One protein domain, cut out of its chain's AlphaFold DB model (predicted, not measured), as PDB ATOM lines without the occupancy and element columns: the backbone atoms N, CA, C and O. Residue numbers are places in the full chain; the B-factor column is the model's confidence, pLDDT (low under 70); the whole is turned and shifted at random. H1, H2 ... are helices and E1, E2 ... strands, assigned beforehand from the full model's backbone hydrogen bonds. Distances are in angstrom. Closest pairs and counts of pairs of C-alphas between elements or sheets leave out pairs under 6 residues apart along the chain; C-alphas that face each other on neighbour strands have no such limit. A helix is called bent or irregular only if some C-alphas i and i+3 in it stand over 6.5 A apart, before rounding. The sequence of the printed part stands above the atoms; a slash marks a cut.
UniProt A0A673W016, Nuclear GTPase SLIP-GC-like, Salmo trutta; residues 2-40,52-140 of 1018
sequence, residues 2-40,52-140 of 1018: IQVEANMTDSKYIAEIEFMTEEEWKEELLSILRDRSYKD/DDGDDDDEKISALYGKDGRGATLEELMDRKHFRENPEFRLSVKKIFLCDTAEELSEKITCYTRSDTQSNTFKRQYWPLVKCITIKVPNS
ATOM      1  N   ILE A   2     212.989 215.794 187.504       86.69
ATOM      2  CA  ILE A   2     213.804 214.571 187.582       86.69
ATOM      3  C   ILE A   2     213.069 213.553 188.454       86.69
ATOM      4  O   ILE A   2     212.558 213.900 189.514       86.69
ATOM      5  N   GLN A   3     213.000 212.306 188.006       91.38
ATOM      6  CA  GLN A   3     212.428 211.183 188.741       91.38
ATOM      7  C   GLN A   3     213.514 210.153 189.021       91.38
ATOM      8  O   GLN A   3     214.398 209.946 188.193       91.38
ATOM      9  N   VAL A   4     213.442 209.493 190.172       93.31
ATOM     10  CA  VAL A   4     214.361 208.425 190.567       93.31
ATOM     11  C   VAL A   4     213.556 207.213 191.019       93.31
ATOM     12  O   VAL A   4     212.730 207.318 191.927       93.31
ATOM     13  N   GLU A   5     213.813 206.062 190.404       93.88
ATOM     14  CA  GLU A   5     213.130 204.796 190.689       93.88
ATOM     15  C   GLU A   5     214.104 203.606 190.691       93.88
ATOM     16  O   GLU A   5     215.264 203.723 190.280       93.88
ATOM     17  N   ALA A   6     213.655 202.442 191.169       90.88
ATOM     18  CA  ALA A   6     214.483 201.239 191.157       90.88
ATOM     19  C   ALA A   6     214.652 200.660 189.745       90.88
ATOM     20  O   ALA A   6     213.683 200.474 189.008       90.88
ATOM     21  N   ASN A   7     215.875 200.255 189.397       89.69
ATOM     22  CA  ASN A   7     216.089 199.409 188.229       89.69
ATOM     23  C   ASN A   7     215.656 197.965 188.538       89.69
ATOM     24  O   ASN A   7     216.228 197.283 189.396       89.69
ATOM     25  N   MET A   8     214.622 197.492 187.838       82.06
ATOM     26  CA  MET A   8     214.023 196.179 188.084       82.06
ATOM     27  C   MET A   8     214.698 195.035 187.324       82.06
ATOM     28  O   MET A   8     214.564 193.878 187.743       82.06
ATOM     29  N   THR A   9     215.438 195.345 186.260       75.19
ATOM     30  CA  THR A   9     215.840 194.385 185.223       75.19
ATOM     31  C   THR A   9     217.342 194.320 184.967       75.19
ATOM     32  O   THR A   9     217.827 193.256 184.599       75.19
ATOM     33  N   ASP A  10     218.071 195.424 185.149       67.88
ATOM     34  CA  ASP A  10     219.506 195.537 184.855       67.88
ATOM     35  C   ASP A  10     220.281 195.971 186.118       67.88
ATOM     36  O   ASP A  10     219.746 196.611 187.022       67.88
ATOM     37  N   SER A  11     221.552 195.585 186.191       82.69
ATOM     38  CA  SER A  11     222.532 196.036 187.181       82.69
ATOM     39  C   SER A  11     223.116 197.428 186.897       82.69
ATOM     40  O   SER A  11     223.838 197.952 187.740       82.69
ATOM     41  N   LYS A  12     222.826 198.024 185.734       89.88
ATOM     42  CA  LYS A  12     223.328 199.345 185.318       89.88
ATOM     43  C   LYS A  12     222.447 200.508 185.778       89.88
ATOM     44  O   LYS A  12     221.263 200.343 186.081       89.88
ATOM     45  N   TYR A  13     223.018 201.708 185.780       92.56
ATOM     46  CA  TYR A  13     222.278 202.962 185.887       92.56
ATOM     47  C   TYR A  13     221.660 203.317 184.531       92.56
ATOM     48  O   TYR A  13     222.340 203.252 183.504       92.56
ATOM     49  N   ILE A  14     220.384 203.708 184.521       93.94
ATOM     50  CA  ILE A  14     219.676 204.105 183.294       93.94
ATOM     51  C   ILE A  14     219.141 205.526 183.458       93.94
ATOM     52  O   ILE A  14     218.550 205.831 184.490       93.94
ATOM     53  N   ALA A  15     219.303 206.376 182.446       94.75
ATOM     54  CA  ALA A  15     218.540 207.618 182.327       94.75
ATOM     55  C   ALA A  15     217.661 207.565 181.082       94.75
ATOM     56  O   ALA A  15     218.160 207.379 179.974       94.75
ATOM     57  N   GLU A  16     216.362 207.758 181.270       94.50
ATOM     58  CA  GLU A  16     215.397 207.963 180.199       94.50
ATOM     59  C   GLU A  16     215.031 209.443 180.139       94.50
ATOM     60  O   GLU A  16     214.510 210.002 181.103       94.50
ATOM     61  N   ILE A  17     215.302 210.084 179.009       92.75
ATOM     62  CA  ILE A  17     215.002 211.492 178.776       92.75
ATOM     63  C   ILE A  17     213.782 211.567 177.874       92.75
ATOM     64  O   ILE A  17     213.809 211.129 176.723       92.75
ATOM     65  N   GLU A  18     212.717 212.136 178.416       91.06
ATOM     66  CA  GLU A  18     211.511 212.490 177.692       91.06
ATOM     67  C   GLU A  18     211.605 213.954 177.271       91.06
ATOM     68  O   GLU A  18     211.755 214.853 178.109       91.06
ATOM     69  N   PHE A  19     211.538 214.191 175.966       89.62
ATOM     70  CA  PHE A  19     211.472 215.534 175.411       89.62
ATOM     71  C   PHE A  19     210.022 216.003 175.286       89.62
ATOM     72  O   PHE A  19     209.090 215.200 175.265       89.62
ATOM     73  N   MET A  20     209.844 217.314 175.194       85.62
ATOM     74  CA  MET A  20     208.595 217.912 174.734       85.62
ATOM     75  C   MET A  20     208.333 217.547 173.274       85.62
ATOM     76  O   MET A  20     209.260 217.184 172.548       85.62
ATOM     77  N   THR A  21     207.085 217.670 172.830       85.44
ATOM     78  CA  THR A  21     206.770 217.518 171.408       85.44
ATOM     79  C   THR A  21     207.249 218.726 170.607       85.44
ATOM     80  O   THR A  21     207.541 219.803 171.142       85.44
ATOM     81  N   GLU A  22     207.329 218.556 169.289       85.62
ATOM     82  CA  GLU A  22     207.697 219.643 168.389       85.62
ATOM     83  C   GLU A  22     206.693 220.807 168.467       85.62
ATOM     84  O   GLU A  22     207.086 221.972 168.425       85.62
ATOM     85  N   GLU A  23     205.407 220.498 168.614       82.50
ATOM     86  CA  GLU A  23     204.314 221.457 168.760       82.50
ATOM     87  C   GLU A  23     204.417 222.219 170.080       82.50
ATOM     88  O   GLU A  23     204.360 223.447 170.070       82.50
ATOM     89  N   GLU A  24     204.639 221.510 171.196       82.25
ATOM     90  CA  GLU A  24     204.828 222.121 172.517       82.25
ATOM     91  C   GLU A  24     205.990 223.136 172.480       82.25
ATOM     92  O   GLU A  24     205.867 224.249 172.996       82.25
ATOM     93  N   TRP A  25     207.099 222.797 171.808       87.06
ATOM     94  CA  TRP A  25     208.239 223.706 171.653       87.06
ATOM     95  C   TRP A  25     207.961 224.873 170.693       87.06
ATOM     96  O   TRP A  25     208.332 226.010 170.987       87.06
ATOM     97  N   LYS A  26     207.268 224.639 169.568       85.19
ATOM     98  CA  LYS A  26     206.845 225.709 168.643       85.19
ATOM     99  C   LYS A  26     205.948 226.729 169.334       85.19
ATOM    100  O   LYS A  26     206.130 227.928 169.137       85.19
ATOM    101  N   GLU A  27     204.986 226.272 170.131       80.69
ATOM    102  CA  GLU A  27     204.107 227.150 170.906       80.69
ATOM    103  C   GLU A  27     204.891 227.977 171.928       80.69
ATOM    104  O   GLU A  27     204.641 229.178 172.073       80.69
ATOM    105  N   GLU A  28     205.871 227.365 172.598       80.56
ATOM    106  CA  GLU A  28     206.749 228.060 173.537       80.56
ATOM    107  C   GLU A  28     207.595 229.135 172.831       80.56
ATOM    108  O   GLU A  28     207.602 230.290 173.263       80.56
ATOM    109  N   LEU A  29     208.216 228.811 171.691       82.94
ATOM    110  CA  LEU A  29     208.962 229.771 170.869       82.94
ATOM    111  C   LEU A  29     208.077 230.909 170.348       82.94
ATOM    112  O   LEU A  29     208.462 232.075 170.425       82.94
ATOM    113  N   LEU A  30     206.875 230.600 169.852       79.31
ATOM    114  CA  LEU A  30     205.902 231.604 169.414       79.31
ATOM    115  C   LEU A  30     205.523 232.557 170.549       79.31
ATOM    116  O   LEU A  30     205.375 233.757 170.314       79.31
ATOM    117  N   SER A  31     205.378 232.045 171.773       73.56
ATOM    118  CA  SER A  31     205.131 232.877 172.951       73.56
ATOM    119  C   SER A  31     206.304 233.821 173.220       73.56
ATOM    120  O   SER A  31     206.084 235.015 173.420       73.56
ATOM    121  N   ILE A  32     207.540 233.312 173.180       74.19
ATOM    122  CA  ILE A  32     208.761 234.101 173.410       74.19
ATOM    123  C   ILE A  32     208.920 235.195 172.339       74.19
ATOM    124  O   ILE A  32     209.196 236.352 172.657       74.19
ATOM    125  N   LEU A  33     208.710 234.857 171.062       73.94
ATOM    126  CA  LEU A  33     208.849 235.794 169.941       73.94
ATOM    127  C   LEU A  33     207.764 236.880 169.948       73.94
ATOM    128  O   LEU A  33     208.061 238.051 169.696       73.94
ATOM    129  N   ARG A  34     206.513 236.533 170.290       67.94
ATOM    130  CA  ARG A  34     205.429 237.519 170.443       67.94
ATOM    131  C   ARG A  34     205.747 238.528 171.542       67.94
ATOM    132  O   ARG A  34     205.574 239.719 171.299       67.94
ATOM    133  N   ASP A  35     206.254 238.085 172.694       62.59
ATOM    134  CA  ASP A  35     206.636 238.974 173.802       62.59
ATOM    135  C   ASP A  35     207.747 239.966 173.393       62.59
ATOM    136  O   ASP A  35     207.730 241.115 173.835       62.59
ATOM    137  N   ARG A  36     208.665 239.576 172.492       62.47
ATOM    138  CA  ARG A  36     209.707 240.472 171.946       62.47
ATOM    139  C   ARG A  36     209.159 241.535 170.990       62.47
ATOM    140  O   ARG A  36     209.568 242.686 171.081       62.47
ATOM    141  N   SER A  37     208.210 241.182 170.119       51.72
ATOM    142  CA  SER A  37     207.641 242.113 169.122       51.72
ATOM    143  C   SER A  37     206.882 243.305 169.726       51.72
ATOM    144  O   SER A  37     206.770 244.353 169.098       51.72
ATOM    145  N   TYR A  38     206.395 243.177 170.965       49.84
ATOM    146  CA  TYR A  38     205.728 244.270 171.682       49.84
ATOM    147  C   TYR A  38     206.697 245.290 172.296       49.84
ATOM    148  O   TYR A  38     206.240 246.345 172.722       49.84
ATOM    149  N   LYS A  39     208.006 245.000 172.353       47.31
ATOM    150  CA  LYS A  39     209.021 245.959 172.821       47.31
ATOM    151  C   LYS A  39     209.519 246.902 171.713       47.31
ATOM    152  O   LYS A  39     210.186 247.874 172.035       47.31
ATOM    153  N   ASP A  40     209.177 246.626 170.451       39.75
ATOM    154  CA  ASP A  40     209.631 247.368 169.258       39.75
ATOM    155  C   ASP A  40     208.497 248.173 168.578       39.75
ATOM    156  O   ASP A  40     208.676 248.789 167.528       39.75
ATOM    157  N   ASP A  52     214.561 243.245 184.761       43.72
ATOM    158  CA  ASP A  52     215.439 242.142 184.339       43.72
ATOM    159  C   ASP A  52     214.705 240.937 183.690       43.72
ATOM    160  O   ASP A  52     214.964 239.773 183.981       43.72
ATOM    161  N   ASP A  53     213.707 241.203 182.844       46.72
ATOM    162  CA  ASP A  53     212.782 240.219 182.263       46.72
ATOM    163  C   ASP A  53     213.271 239.622 180.930       46.72
ATOM    164  O   ASP A  53     212.594 238.779 180.337       46.72
ATOM    165  N   GLY A  54     214.415 240.077 180.407       49.59
ATOM    166  CA  GLY A  54     215.035 239.522 179.197       49.59
ATOM    167  C   GLY A  54     215.781 238.208 179.440       49.59
ATOM    168  O   GLY A  54     215.927 237.420 178.510       49.59
ATOM    169  N   ASP A  55     216.197 237.948 180.681       56.69
ATOM    170  CA  ASP A  55     217.259 236.983 180.961       56.69
ATOM    171  C   ASP A  55     216.823 235.509 180.899       56.69
ATOM    172  O   ASP A  55     217.551 234.719 180.315       56.69
ATOM    173  N   ASP A  56     215.643 235.106 181.392       60.47
ATOM    174  CA  ASP A  56     215.235 233.678 181.401       60.47
ATOM    175  C   ASP A  56     214.854 233.152 179.994       60.47
ATOM    176  O   ASP A  56     215.191 232.022 179.624       60.47
ATOM    177  N   ASP A  57     214.144 233.952 179.188       71.62
ATOM    178  CA  ASP A  57     213.785 233.577 177.811       71.62
ATOM    179  C   ASP A  57     215.021 233.661 176.890       71.62
ATOM    180  O   ASP A  57     215.205 232.807 176.018       71.62
ATOM    181  N   ASP A  58     215.922 234.629 177.113       71.56
ATOM    182  CA  ASP A  58     217.231 234.661 176.450       71.56
ATOM    183  C   ASP A  58     218.145 233.516 176.905       71.56
ATOM    184  O   ASP A  58     218.882 232.982 176.077       71.56
ATOM    185  N   GLU A  59     218.099 233.089 178.171       76.00
ATOM    186  CA  GLU A  59     218.842 231.936 178.702       76.00
ATOM    187  C   GLU A  59     218.396 230.655 177.993       76.00
ATOM    188  O   GLU A  59     219.237 229.896 177.523       76.00
ATOM    189  N   LYS A  60     217.088 230.434 177.812       79.00
ATOM    190  CA  LYS A  60     216.574 229.277 177.054       79.00
ATOM    191  C   LYS A  60     217.027 229.278 175.598       79.00
ATOM    192  O   LYS A  60     217.504 228.258 175.097       79.00
ATOM    193  N   ILE A  61     216.857 230.413 174.917       82.56
ATOM    194  CA  ILE A  61     217.217 230.541 173.503       82.56
ATOM    195  C   ILE A  61     218.732 230.393 173.340       82.56
ATOM    196  O   ILE A  61     219.191 229.644 172.481       82.56
ATOM    197  N   SER A  62     219.524 231.026 174.203       81.88
ATOM    198  CA  SER A  62     220.981 230.916 174.159       81.88
ATOM    199  C   SER A  62     221.491 229.534 174.572       81.88
ATOM    200  O   SER A  62     222.448 229.064 173.967       81.88
ATOM    201  N   ALA A  63     220.845 228.829 175.503       82.75
ATOM    202  CA  ALA A  63     221.218 227.472 175.906       82.75
ATOM    203  C   ALA A  63     221.167 226.484 174.727       82.75
ATOM    204  O   ALA A  63     222.117 225.726 174.508       82.75
ATOM    205  N   LEU A  64     220.089 226.528 173.936       85.56
ATOM    206  CA  LEU A  64     219.880 225.606 172.817       85.56
ATOM    207  C   LEU A  64     220.515 226.098 171.506       85.56
ATOM    208  O   LEU A  64     221.114 225.315 170.762       85.56
ATOM    209  N   TYR A  65     220.411 227.395 171.215       85.31
ATOM    210  CA  TYR A  65     220.791 227.970 169.920       85.31
ATOM    211  C   TYR A  65     222.080 228.793 169.961       85.31
ATOM    212  O   TYR A  65     222.640 229.105 168.914       85.31
ATOM    213  N   GLY A  66     222.600 229.115 171.145       79.69
ATOM    214  CA  GLY A  66     223.779 229.963 171.294       79.69
ATOM    215  C   GLY A  66     223.509 231.407 170.886       79.69
ATOM    216  O   GLY A  66     222.395 231.918 171.016       79.69
ATOM    217  N   LYS A  67     224.544 232.088 170.383       71.50
ATOM    218  CA  LYS A  67     224.423 233.475 169.905       71.50
ATOM    219  C   LYS A  67     223.517 233.595 168.671       71.50
ATOM    220  O   LYS A  67     222.891 234.636 168.504       71.50
ATOM    221  N   ASP A  68     223.397 232.522 167.890       69.62
ATOM    222  CA  ASP A  68     222.598 232.458 166.660       69.62
ATOM    223  C   ASP A  68     221.084 232.486 166.926       69.62
ATOM    224  O   ASP A  68     220.302 232.716 166.013       69.62
ATOM    225  N   GLY A  69     220.646 232.266 168.173       71.25
ATOM    226  CA  GLY A  69     219.229 232.330 168.532       71.25
ATOM    227  C   GLY A  69     218.681 233.751 168.717       71.25
ATOM    228  O   GLY A  69     217.465 233.948 168.735       71.25
ATOM    229  N   ARG A  70     219.543 234.768 168.882       70.12
ATOM    230  CA  ARG A  70     219.088 236.160 169.052       70.12
ATOM    231  C   ARG A  70     218.705 236.753 167.695       70.12
ATOM    232  O   ARG A  70     219.561 236.940 166.843       70.12
ATOM    233  N   GLY A  71     217.427 237.096 167.537       69.50
ATOM    234  CA  GLY A  71     216.888 237.709 166.314       69.50
ATOM    235  C   GLY A  71     216.468 236.716 165.227       69.50
ATOM    236  O   GLY A  71     215.992 237.154 164.187       69.50
ATOM    237  N   ALA A  72     216.607 235.410 165.477       80.75
ATOM    238  CA  ALA A  72     216.208 234.366 164.541       80.75
ATOM    239  C   ALA A  72     214.680 234.232 164.426       80.75
ATOM    240  O   ALA A  72     213.951 234.440 165.407       80.75
ATOM    241  N   THR A  73     214.195 233.855 163.240       83.69
ATOM    242  CA  THR A  73     212.767 233.571 163.018       83.69
ATOM    243  C   THR A  73     212.365 232.217 163.607       83.69
ATOM    244  O   THR A  73     213.210 231.386 163.954       83.69
ATOM    245  N   LEU A  74     211.057 231.961 163.720       83.88
ATOM    246  CA  LEU A  74     210.567 230.659 164.179       83.88
ATOM    247  C   LEU A  74     211.079 229.523 163.277       83.88
ATOM    248  O   LEU A  74     211.463 228.470 163.781       83.88
ATOM    249  N   GLU A  75     211.112 229.738 161.965       83.75
ATOM    250  CA  GLU A  75     211.581 228.763 160.978       83.75
ATOM    251  C   GLU A  75     213.070 228.453 161.166       83.75
ATOM    252  O   GLU A  75     213.460 227.285 161.152       83.75
ATOM    253  N   GLU A  76     213.892 229.474 161.419       84.81
ATOM    254  CA  GLU A  76     215.328 229.313 161.667       84.81
ATOM    255  C   GLU A  76     215.601 228.546 162.967       84.81
ATOM    256  O   GLU A  76     216.433 227.637 162.987       84.81
ATOM    257  N   LEU A  77     214.862 228.857 164.037       86.12
ATOM    258  CA  LEU A  77     214.960 228.163 165.326       86.12
ATOM    259  C   LEU A  77     214.449 226.713 165.249       86.12
ATOM    260  O   LEU A  77     214.911 225.839 165.988       86.12
ATOM    261  N   MET A  78     213.515 226.428 164.345       88.12
ATOM    262  CA  MET A  78     212.985 225.083 164.115       88.12
ATOM    263  C   MET A  78     213.743 224.309 163.028       88.12
ATOM    264  O   MET A  78     213.328 223.203 162.671       88.12
ATOM    265  N   ASP A  79     214.875 224.810 162.535       86.31
ATOM    266  CA  ASP A  79     215.680 224.110 161.536       86.31
ATOM    267  C   ASP A  79     216.258 222.786 162.080       86.31
ATOM    268  O   ASP A  79     216.733 222.682 163.219       86.31
ATOM    269  N   ARG A  80     216.264 221.744 161.235       81.31
ATOM    270  CA  ARG A  80     216.753 220.394 161.574       81.31
ATOM    271  C   ARG A  80     218.207 220.383 162.063       81.31
ATOM    272  O   ARG A  80     218.581 219.492 162.827       81.31
ATOM    273  N   LYS A  81     219.037 221.354 161.670       84.19
ATOM    274  CA  LYS A  81     220.445 221.483 162.087       84.19
ATOM    275  C   LYS A  81     220.615 221.579 163.605       84.19
ATOM    276  O   LYS A  81     221.622 221.105 164.132       84.19
ATOM    277  N   HIS A  82     219.637 222.139 164.319       83.00
ATOM    278  CA  HIS A  82     219.725 222.338 165.767       83.00
ATOM    279  C   HIS A  82     219.525 221.042 166.569       83.00
ATOM    280  O   HIS A  82     220.060 220.914 167.673       83.00
ATOM    281  N   PHE A  83     218.857 220.048 165.978       86.62
ATOM    282  CA  PHE A  83     218.417 218.822 166.654       86.62
ATOM    283  C   PHE A  83     219.185 217.560 166.223       86.62
ATOM    284  O   PHE A  83     218.823 216.463 166.629       86.62
ATOM    285  N   ARG A  84     220.263 217.680 165.432       83.25
ATOM    286  CA  ARG A  84     221.021 216.522 164.906       83.25
ATOM    287  C   ARG A  84     221.567 215.575 165.984       83.25
ATOM    288  O   ARG A  84     221.605 214.375 165.759       83.25
ATOM    289  N   GLU A  85     221.976 216.103 167.137       81.25
ATOM    290  CA  GLU A  85     222.492 215.302 168.265       81.25
ATOM    291  C   GLU A  85     221.373 214.640 169.096       81.25
ATOM    292  O   GLU A  85     221.629 213.739 169.898       81.25
ATOM    293  N   ASN A  86     220.123 215.071 168.895       84.88
ATOM    294  CA  ASN A  86     218.933 214.561 169.574       84.88
ATOM    295  C   ASN A  86     217.800 214.290 168.570       84.88
ATOM    296  O   ASN A  86     216.768 214.966 168.619       84.88
ATOM    297  N   PRO A  87     217.970 213.324 167.646       83.69
ATOM    298  CA  PRO A  87     216.913 212.947 166.707       83.69
ATOM    299  C   PRO A  87     215.644 212.455 167.420       83.69
ATOM    300  O   PRO A  87     214.548 212.591 166.880       83.69
ATOM    301  N   GLU A  88     215.774 211.934 168.642       88.38
ATOM    302  CA  GLU A  88     214.678 211.400 169.451       88.38
ATOM    303  C   GLU A  88     213.598 212.449 169.758       88.38
ATOM    304  O   GLU A  88     212.421 212.100 169.813       88.38
ATOM    305  N   PHE A  89     213.970 213.734 169.856       86.38
ATOM    306  CA  PHE A  89     213.025 214.848 170.012       86.38
ATOM    307  C   PHE A  89     212.021 214.922 168.851       86.38
ATOM    308  O   PHE A  89     210.831 215.095 169.076       86.38
ATOM    309  N   ARG A  90     212.479 214.743 167.604       78.75
ATOM    310  CA  ARG A  90     211.614 214.801 166.407       78.75
ATOM    311  C   ARG A  90     210.816 213.527 166.175       78.75
ATOM    312  O   ARG A  90     209.780 213.560 165.526       78.75
ATOM    313  N   LEU A  91     211.322 212.405 166.674       78.62
ATOM    314  CA  LEU A  91     210.655 211.108 166.588       78.62
ATOM    315  C   LEU A  91     209.644 210.899 167.724       78.62
ATOM    316  O   LEU A  91     208.952 209.884 167.725       78.62
ATOM    317  N   SER A  92     209.574 211.825 168.688       80.56
ATOM    318  CA  SER A  92     208.749 211.715 169.895       80.56
ATOM    319  C   SER A  92     209.010 210.417 170.671       80.56
ATOM    320  O   SER A  92     208.091 209.780 171.186       80.56
ATOM    321  N   VAL A  93     210.281 210.008 170.750       84.44
ATOM    322  CA  VAL A  93     210.730 208.841 171.526       84.44
ATOM    323  C   VAL A  93     211.671 209.272 172.646       84.44
ATOM    324  O   VAL A  93     212.295 210.331 172.590       84.44
ATOM    325  N   LYS A  94     211.791 208.444 173.687       89.81
ATOM    326  CA  LYS A  94     212.720 208.714 174.790       89.81
ATOM    327  C   LYS A  94     214.164 208.464 174.357       89.81
ATOM    328  O   LYS A  94     214.451 207.455 173.712       89.81
ATOM    329  N   LYS A  95     215.088 209.325 174.787       92.62
ATOM    330  CA  LYS A  95     216.532 209.058 174.695       92.62
ATOM    331  C   LYS A  95     216.976 208.268 175.920       92.62
ATOM    332  O   LYS A  95     216.656 208.652 177.040       92.62
ATOM    333  N   ILE A  96     217.700 207.170 175.715       92.94
ATOM    334  CA  ILE A  96     218.097 206.255 176.792       92.94
ATOM    335  C   ILE A  96     219.619 206.224 176.909       92.94
ATOM    336  O   ILE A  96     220.319 205.958 175.932       92.94
ATOM    337  N   PHE A  97     220.127 206.444 178.119       92.25
ATOM    338  CA  PHE A  97     221.524 206.221 178.473       92.25
ATOM    339  C   PHE A  97     221.641 205.040 179.427       92.25
ATOM    340  O   PHE A  97     220.908 204.972 180.407       92.25
ATOM    341  N   LEU A  98     222.598 204.150 179.162       92.94
ATOM    342  CA  LEU A  98     223.003 203.082 180.073       92.94
ATOM    343  C   LEU A  98     224.449 203.339 180.503       92.94
ATOM    344  O   LEU A  98     225.309 203.569 179.649       92.94
ATOM    345  N   CYS A  99     224.697 203.333 181.811       92.38
ATOM    346  CA  CYS A  99     226.004 203.614 182.407       92.38
ATOM    347  C   CYS A  99     226.290 202.645 183.553       92.38
ATOM    348  O   CYS A  99     225.372 202.184 184.233       92.38
ATOM    349  N   ASP A 100     227.566 202.359 183.790       90.56
ATOM    350  CA  ASP A 100     227.968 201.447 184.866       90.56
ATOM    351  C   ASP A 100     228.063 202.162 186.223       90.56
ATOM    352  O   ASP A 100     227.889 201.540 187.270       90.56
ATOM    353  N   THR A 101     228.281 203.481 186.212       90.69
ATOM    354  CA  THR A 101     228.433 204.307 187.420       90.69
ATOM    355  C   THR A 101     227.498 205.515 187.409       90.69
ATOM    356  O   THR A 101     227.034 205.961 186.354       90.69
ATOM    357  N   ALA A 102     227.220 206.056 188.597       89.00
ATOM    358  CA  ALA A 102     226.410 207.262 188.742       89.00
ATOM    359  C   ALA A 102     227.136 208.501 188.187       89.00
ATOM    360  O   ALA A 102     226.496 209.384 187.622       89.00
ATOM    361  N   GLU A 103     228.463 208.549 188.311       90.25
ATOM    362  CA  GLU A 103     229.322 209.620 187.806       90.25
ATOM    363  C   GLU A 103     229.268 209.700 186.275       90.25
ATOM    364  O   GLU A 103     228.987 210.766 185.730       90.25
ATOM    365  N   GLU A 104     229.427 208.565 185.584       91.88
ATOM    366  CA  GLU A 104     229.316 208.493 184.121       91.88
ATOM    367  C   GLU A 104     227.921 208.924 183.642       91.88
ATOM    368  O   GLU A 104     227.787 209.670 182.666       91.88
ATOM    369  N   LEU A 105     226.866 208.480 184.339       91.81
ATOM    370  CA  LEU A 105     225.502 208.890 184.016       91.81
ATOM    371  C   LEU A 105     225.335 210.405 184.171       91.81
ATOM    372  O   LEU A 105     224.796 211.048 183.271       91.81
ATOM    373  N   SER A 106     225.815 210.962 185.286       89.31
ATOM    374  CA  SER A 106     225.762 212.393 185.591       89.31
ATOM    375  C   SER A 106     226.415 213.224 184.485       89.31
ATOM    376  O   SER A 106     225.799 214.154 183.959       89.31
ATOM    377  N   GLU A 107     227.616 212.843 184.040       87.88
ATOM    378  CA  GLU A 107     228.326 213.521 182.950       87.88
ATOM    379  C   GLU A 107     227.530 213.517 181.635       87.88
ATOM    380  O   GLU A 107     227.451 214.547 180.957       87.88
ATOM    381  N   LYS A 108     226.885 212.391 181.286       88.75
ATOM    382  CA  LYS A 108     226.060 212.280 180.067       88.75
ATOM    383  C   LYS A 108     224.779 213.106 180.139       88.75
ATOM    384  O   LYS A 108     224.391 213.705 179.137       88.75
ATOM    385  N   ILE A 109     224.120 213.155 181.298       89.81
ATOM    386  CA  ILE A 109     222.843 213.873 181.445       89.81
ATOM    387  C   ILE A 109     223.014 215.367 181.746       89.81
ATOM    388  O   ILE A 109     222.045 216.115 181.636       89.81
ATOM    389  N   THR A 110     224.229 215.826 182.067       87.38
ATOM    390  CA  THR A 110     224.509 217.215 182.479       87.38
ATOM    391  C   THR A 110     223.973 218.253 181.485       87.38
ATOM    392  O   THR A 110     223.410 219.259 181.910       87.38
ATOM    393  N   CYS A 111     224.068 218.017 180.168       86.00
ATOM    394  CA  CYS A 111     223.557 218.954 179.154       86.00
ATOM    395  C   CYS A 111     222.020 218.995 179.053       86.00
ATOM    396  O   CYS A 111     221.476 219.919 178.449       86.00
ATOM    397  N   TYR A 112     221.320 218.030 179.647       87.25
ATOM    398  CA  TYR A 112     219.857 217.952 179.717       87.25
ATOM    399  C   TYR A 112     219.308 218.484 181.046       87.25
ATOM    400  O   TYR A 112     218.111 218.736 181.172       87.25
ATOM    401  N   THR A 113     220.182 218.694 182.029       82.12
ATOM    402  CA  THR A 113     219.867 219.325 183.312       82.12
ATOM    403  C   THR A 113     220.342 220.776 183.324       82.12
ATOM    404  O   THR A 113     221.369 221.108 182.737       82.12
ATOM    405  N   ARG A 114     219.624 221.658 184.019       70.56
ATOM    406  CA  ARG A 114     220.054 223.046 184.222       70.56
ATOM    407  C   ARG A 114     221.233 223.050 185.207       70.56
ATOM    408  O   ARG A 114     221.020 222.956 186.410       70.56
ATOM    409  N   SER A 115     222.463 223.074 184.693       55.31
ATOM    410  CA  SER A 115     223.702 223.093 185.481       55.31
ATOM    411  C   SER A 115     224.454 224.411 185.260       55.31
ATOM    412  O   SER A 115     224.571 224.873 184.126       55.31
ATOM    413  N   ASP A 116     224.936 225.028 186.348       50.88
ATOM    414  CA  ASP A 116     225.767 226.242 186.330       50.88
ATOM    415  C   ASP A 116     227.088 225.949 185.607       50.88
ATOM    416  O   ASP A 116     228.082 225.536 186.207       50.88
ATOM    417  N   THR A 117     227.125 226.127 184.289       47.50
ATOM    418  CA  THR A 117     228.366 225.964 183.537       47.50
ATOM    419  C   THR A 117     229.133 227.278 183.519       47.50
ATOM    420  O   THR A 117     229.011 228.066 182.583       47.50
ATOM    421  N   GLN A 118     230.000 227.474 184.518       43.56
ATOM    422  CA  GLN A 118     231.180 228.348 184.422       43.56
ATOM    423  C   GLN A 118     232.211 227.751 183.438       43.56
ATOM    424  O   GLN A 118     233.345 227.441 183.795       43.56
ATOM    425  N   SER A 119     231.806 227.529 182.187       45.25
ATOM    426  CA  SER A 119     232.654 227.022 181.105       45.25
ATOM    427  C   SER A 119     232.815 228.116 180.054       45.25
ATOM    428  O   SER A 119     231.838 228.535 179.439       45.25
ATOM    429  N   ASN A 120     234.056 228.541 179.803       44.81
ATOM    430  CA  ASN A 120     234.394 229.557 178.795       44.81
ATOM    431  C   ASN A 120     234.165 229.095 177.337       44.81
ATOM    432  O   ASN A 120     234.368 229.875 176.408       44.81
ATOM    433  N   THR A 121     233.735 227.849 177.115       54.53
ATOM    434  CA  THR A 121     233.369 227.305 175.798       54.53
ATOM    435  C   THR A 121     231.880 226.982 175.744       54.53
ATOM    436  O   THR A 121     231.376 226.237 176.588       54.53
ATOM    437  N   PHE A 122     231.175 227.521 174.744       59.38
ATOM    438  CA  PHE A 122     229.760 227.231 174.507       59.38
ATOM    439  C   PHE A 122     229.580 225.752 174.139       59.38
ATOM    440  O   PHE A 122     229.984 225.325 173.058       59.38
ATOM    441  N   LYS A 123     228.969 224.976 175.037       71.62
ATOM    442  CA  LYS A 123     228.477 223.623 174.764       71.62
ATOM    443  C   LYS A 123     226.955 223.694 174.741       71.62
ATOM    444  O   LYS A 123     226.367 224.184 175.701       71.62
ATOM    445  N   ARG A 124     226.336 223.237 173.648       81.31
ATOM    446  CA  ARG A 124     224.876 223.274 173.484       81.31
ATOM    447  C   ARG A 124     224.208 222.527 174.639       81.31
ATOM    448  O   ARG A 124     224.586 221.400 174.961       81.31
ATOM    449  N   GLN A 125     223.225 223.169 175.255       86.56
ATOM    450  CA  GLN A 125     222.428 222.601 176.331       86.56
ATOM    451  C   GLN A 125     221.012 222.319 175.826       86.56
ATOM    452  O   GLN A 125     220.410 223.117 175.114       86.56
ATOM    453  N   TYR A 126     220.476 221.166 176.205       88.25
ATOM    454  CA  TYR A 126     219.194 220.645 175.738       88.25
ATOM    455  C   TYR A 126     218.097 220.696 176.799       88.25
ATOM    456  O   TYR A 126     216.955 220.370 176.490       88.25
ATOM    457  N   TRP A 127     218.404 221.142 178.024       86.19
ATOM    458  CA  TRP A 127     217.421 221.270 179.104       86.19
ATOM    459  C   TRP A 127     216.137 222.046 178.735       86.19
ATOM    460  O   TRP A 127     215.106 221.720 179.332       86.19
ATOM    461  N   PRO A 128     216.116 223.017 177.785       86.31
ATOM    462  CA  PRO A 128     214.866 223.663 177.379       86.31
ATOM    463  C   PRO A 128     213.871 222.711 176.702       86.31
ATOM    464  O   PRO A 128     212.672 222.907 176.845       86.31
ATOM    465  N   LEU A 129     214.360 221.664 176.021       88.00
ATOM    466  CA  LEU A 129     213.539 220.665 175.321       88.00
ATOM    467  C   LEU A 129     213.086 219.516 176.229       88.00
ATOM    468  O   LEU A 129     212.280 218.682 175.825       88.00
ATOM    469  N   VAL A 130     213.667 219.402 177.422       87.50
ATOM    470  CA  VAL A 130     213.490 218.241 178.297       87.50
ATOM    471  C   VAL A 130     212.257 218.431 179.157       87.50
ATOM    472  O   VAL A 130     212.188 219.361 179.961       87.50
ATOM    473  N   LYS A 131     211.327 217.487 179.042       84.44
ATOM    474  CA  LYS A 131     210.089 217.417 179.813       84.44
ATOM    475  C   LYS A 131     210.327 216.705 181.150       84.44
ATOM    476  O   LYS A 131     210.104 217.285 182.217       84.44
ATOM    477  N   CYS A 132     210.889 215.497 181.104       87.12
ATOM    478  CA  CYS A 132     211.204 214.681 182.277       87.12
ATOM    479  C   CYS A 132     212.492 213.870 182.072       87.12
ATOM    480  O   CYS A 132     212.772 213.411 180.968       87.12
ATOM    481  N   ILE A 133     213.263 213.670 183.144       90.56
ATOM    482  CA  ILE A 133     214.377 212.714 183.183       90.56
ATOM    483  C   ILE A 133     214.058 211.657 184.238       90.56
ATOM    484  O   ILE A 133     213.944 211.996 185.412       90.56
ATOM    485  N   THR A 134     213.947 210.391 183.844       93.31
ATOM    486  CA  THR A 134     213.754 209.260 184.761       93.31
ATOM    487  C   THR A 134     215.073 208.515 184.942       93.31
ATOM    488  O   THR A 134     215.614 207.955 183.992       93.31
ATOM    489  N   ILE A 135     215.593 208.505 186.166       94.62
ATOM    490  CA  ILE A 135     216.830 207.835 186.564       94.62
ATOM    491  C   ILE A 135     216.474 206.517 187.259       94.62
ATOM    492  O   ILE A 135     215.875 206.514 188.333       94.62
ATOM    493  N   LYS A 136     216.880 205.389 186.676       94.06
ATOM    494  CA  LYS A 136     216.719 204.058 187.275       94.06
ATOM    495  C   LYS A 136     218.013 203.643 187.957       94.06
ATOM    496  O   LYS A 136     219.054 203.525 187.307       94.06
ATOM    497  N   VAL A 137     217.940 203.406 189.263       92.94
ATOM    498  CA  VAL A 137     219.101 203.110 190.113       92.94
ATOM    499  C   VAL A 137     219.177 201.606 190.404       92.94
ATOM    500  O   VAL A 137     218.208 201.044 190.928       92.94
ATOM    501  N   PRO A 138     220.299 200.923 190.114       91.31
ATOM    502  CA  PRO A 138     220.467 199.507 190.433       91.31
ATOM    503  C   PRO A 138     220.567 199.272 191.946       91.31
ATOM    504  O   PRO A 138     220.849 200.186 192.716       91.31
ATOM    505  N   ASN A 139     220.325 198.032 192.388       86.12
ATOM    506  CA  ASN A 139     220.457 197.603 193.794       86.12
ATOM    507  C   ASN A 139     219.656 198.424 194.829       86.12
ATOM    508  O   ASN A 139     219.954 198.373 196.015       86.12
ATOM    509  N   SER A 140     218.619 199.147 194.402       86.88
ATOM    510  CA  SER A 140     217.790 200.014 195.261       86.88
ATOM    511  C   SER A 140     216.402 199.432 195.546       86.88
ATOM    512  O   SER A 140     215.503 200.106 196.045       86.88
TER     513      SER A 140
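Overview. This is residues 2 to 40 and 52 to 140 of the 1018 residues of the protein "Nuclear GTPase SLIP-GC-like" of Salmo trutta (UniProt A0A673W016). A twisted sheet of four strands, with H6 along one face and no named helix over the other, makes one end of an elongated domain; a loose group of helices, H1, H2 and H3, makes the other end. The short helices H4 and H5 lie between these two ends, and a long loop, residues 113 to 129, joins H6 to E4. The printed part has 128 residues, with six named helices and four named strands in the order E1 E2 H1 H2 H3 H4 H5 E3 H6 E4; the class is mixed, helices and strands, and the mixed sheet runs E1 E4 E2 E3. The whole is only just compact, close to loose, with a radius of gyration of the C-alphas of 16.4 A and spans of 57 by 32 by 24 A.

Along the chain. In the sheet, E1 is residues 2 to 6, from C-alpha 2 at (213.804, 214.571, 187.582); E4 is residues 130 to 137, 20.0 A long, ending at C-alpha 137 at (219.101, 203.110, 190.113); E2 is residues 13 to 19, 19.6 A; E3 is residues 95 to 99. H6, residues 102 to 112, is 15.4 A long and irregular: C-alphas 108 and 111 are 7.2 A apart. H1, residues 22 to 37, is 22.5 A long and begins at C-alpha 22 at (207.697, 219.643, 168.389). H2, residues 55 to 69, is 13.4 A long and irregular, with C-alphas 64 and 67 9.5 A apart. H3 is residues 74 to 77, H4 residues 80 to 83 and H5 residues 87 to 91.

Arrangement. E1 and E4 are parallel, with N 3 and O 133 2.8 A apart. E4 and E2 are antiparallel, with N 16 and O 134 2.8 A apart, and so are E2 and E3, with N 17 and O 95 2.8 A apart. H6 is on the sheet at a height of 8.6 A, over E2 and only just over E3, with 3 of its 11 C-alphas there; it runs along the strands, at 5 degrees to E2 on the local plane. E3, H6 and E4 form a split strand-helix-strand unit, two strands running the same way with E2 between them, and its crossover is right-handed. H5 is on the same face, over none of the strands; its closest C-alpha pair with E2 is Phe 89 and Phe 19, 5.7 A. H4 is close to H5 but not clearly touching, C-alphas of Phe 83 and Phe 89 being closest at 7.5 A. H1, with residues 26 to 33 alone, touches H3, closest at the C-alphas of Leu 29 and Leu 74, 6.9 A. H2 is close to H1 but not clearly touching, about perpendicular at 73 degrees, with the C-alphas of Asp 57 and Ile 32 closest at 6.7 A. In H1 and H5 every O i to N i+4 pair is within hydrogen-bond range, against 8 of 11 in H2 and 5 of 7 in H6; H3 and H4 are too short for such a pair.

Size, cuts and confidence. The two C-alphas farthest apart, of Asp 40 and Asn 139, are 56.5 A apart. Residues 41 to 51 are not printed, and C-alphas 40 and 52 are 17.0 A apart across this cut. The link from H6 to E4 is long, with 17 residues. Mean pLDDT of the printed part is 79.7; it is under 70 at 23 residues, among them 34 to 40, 52 to 56 and 115 to 122.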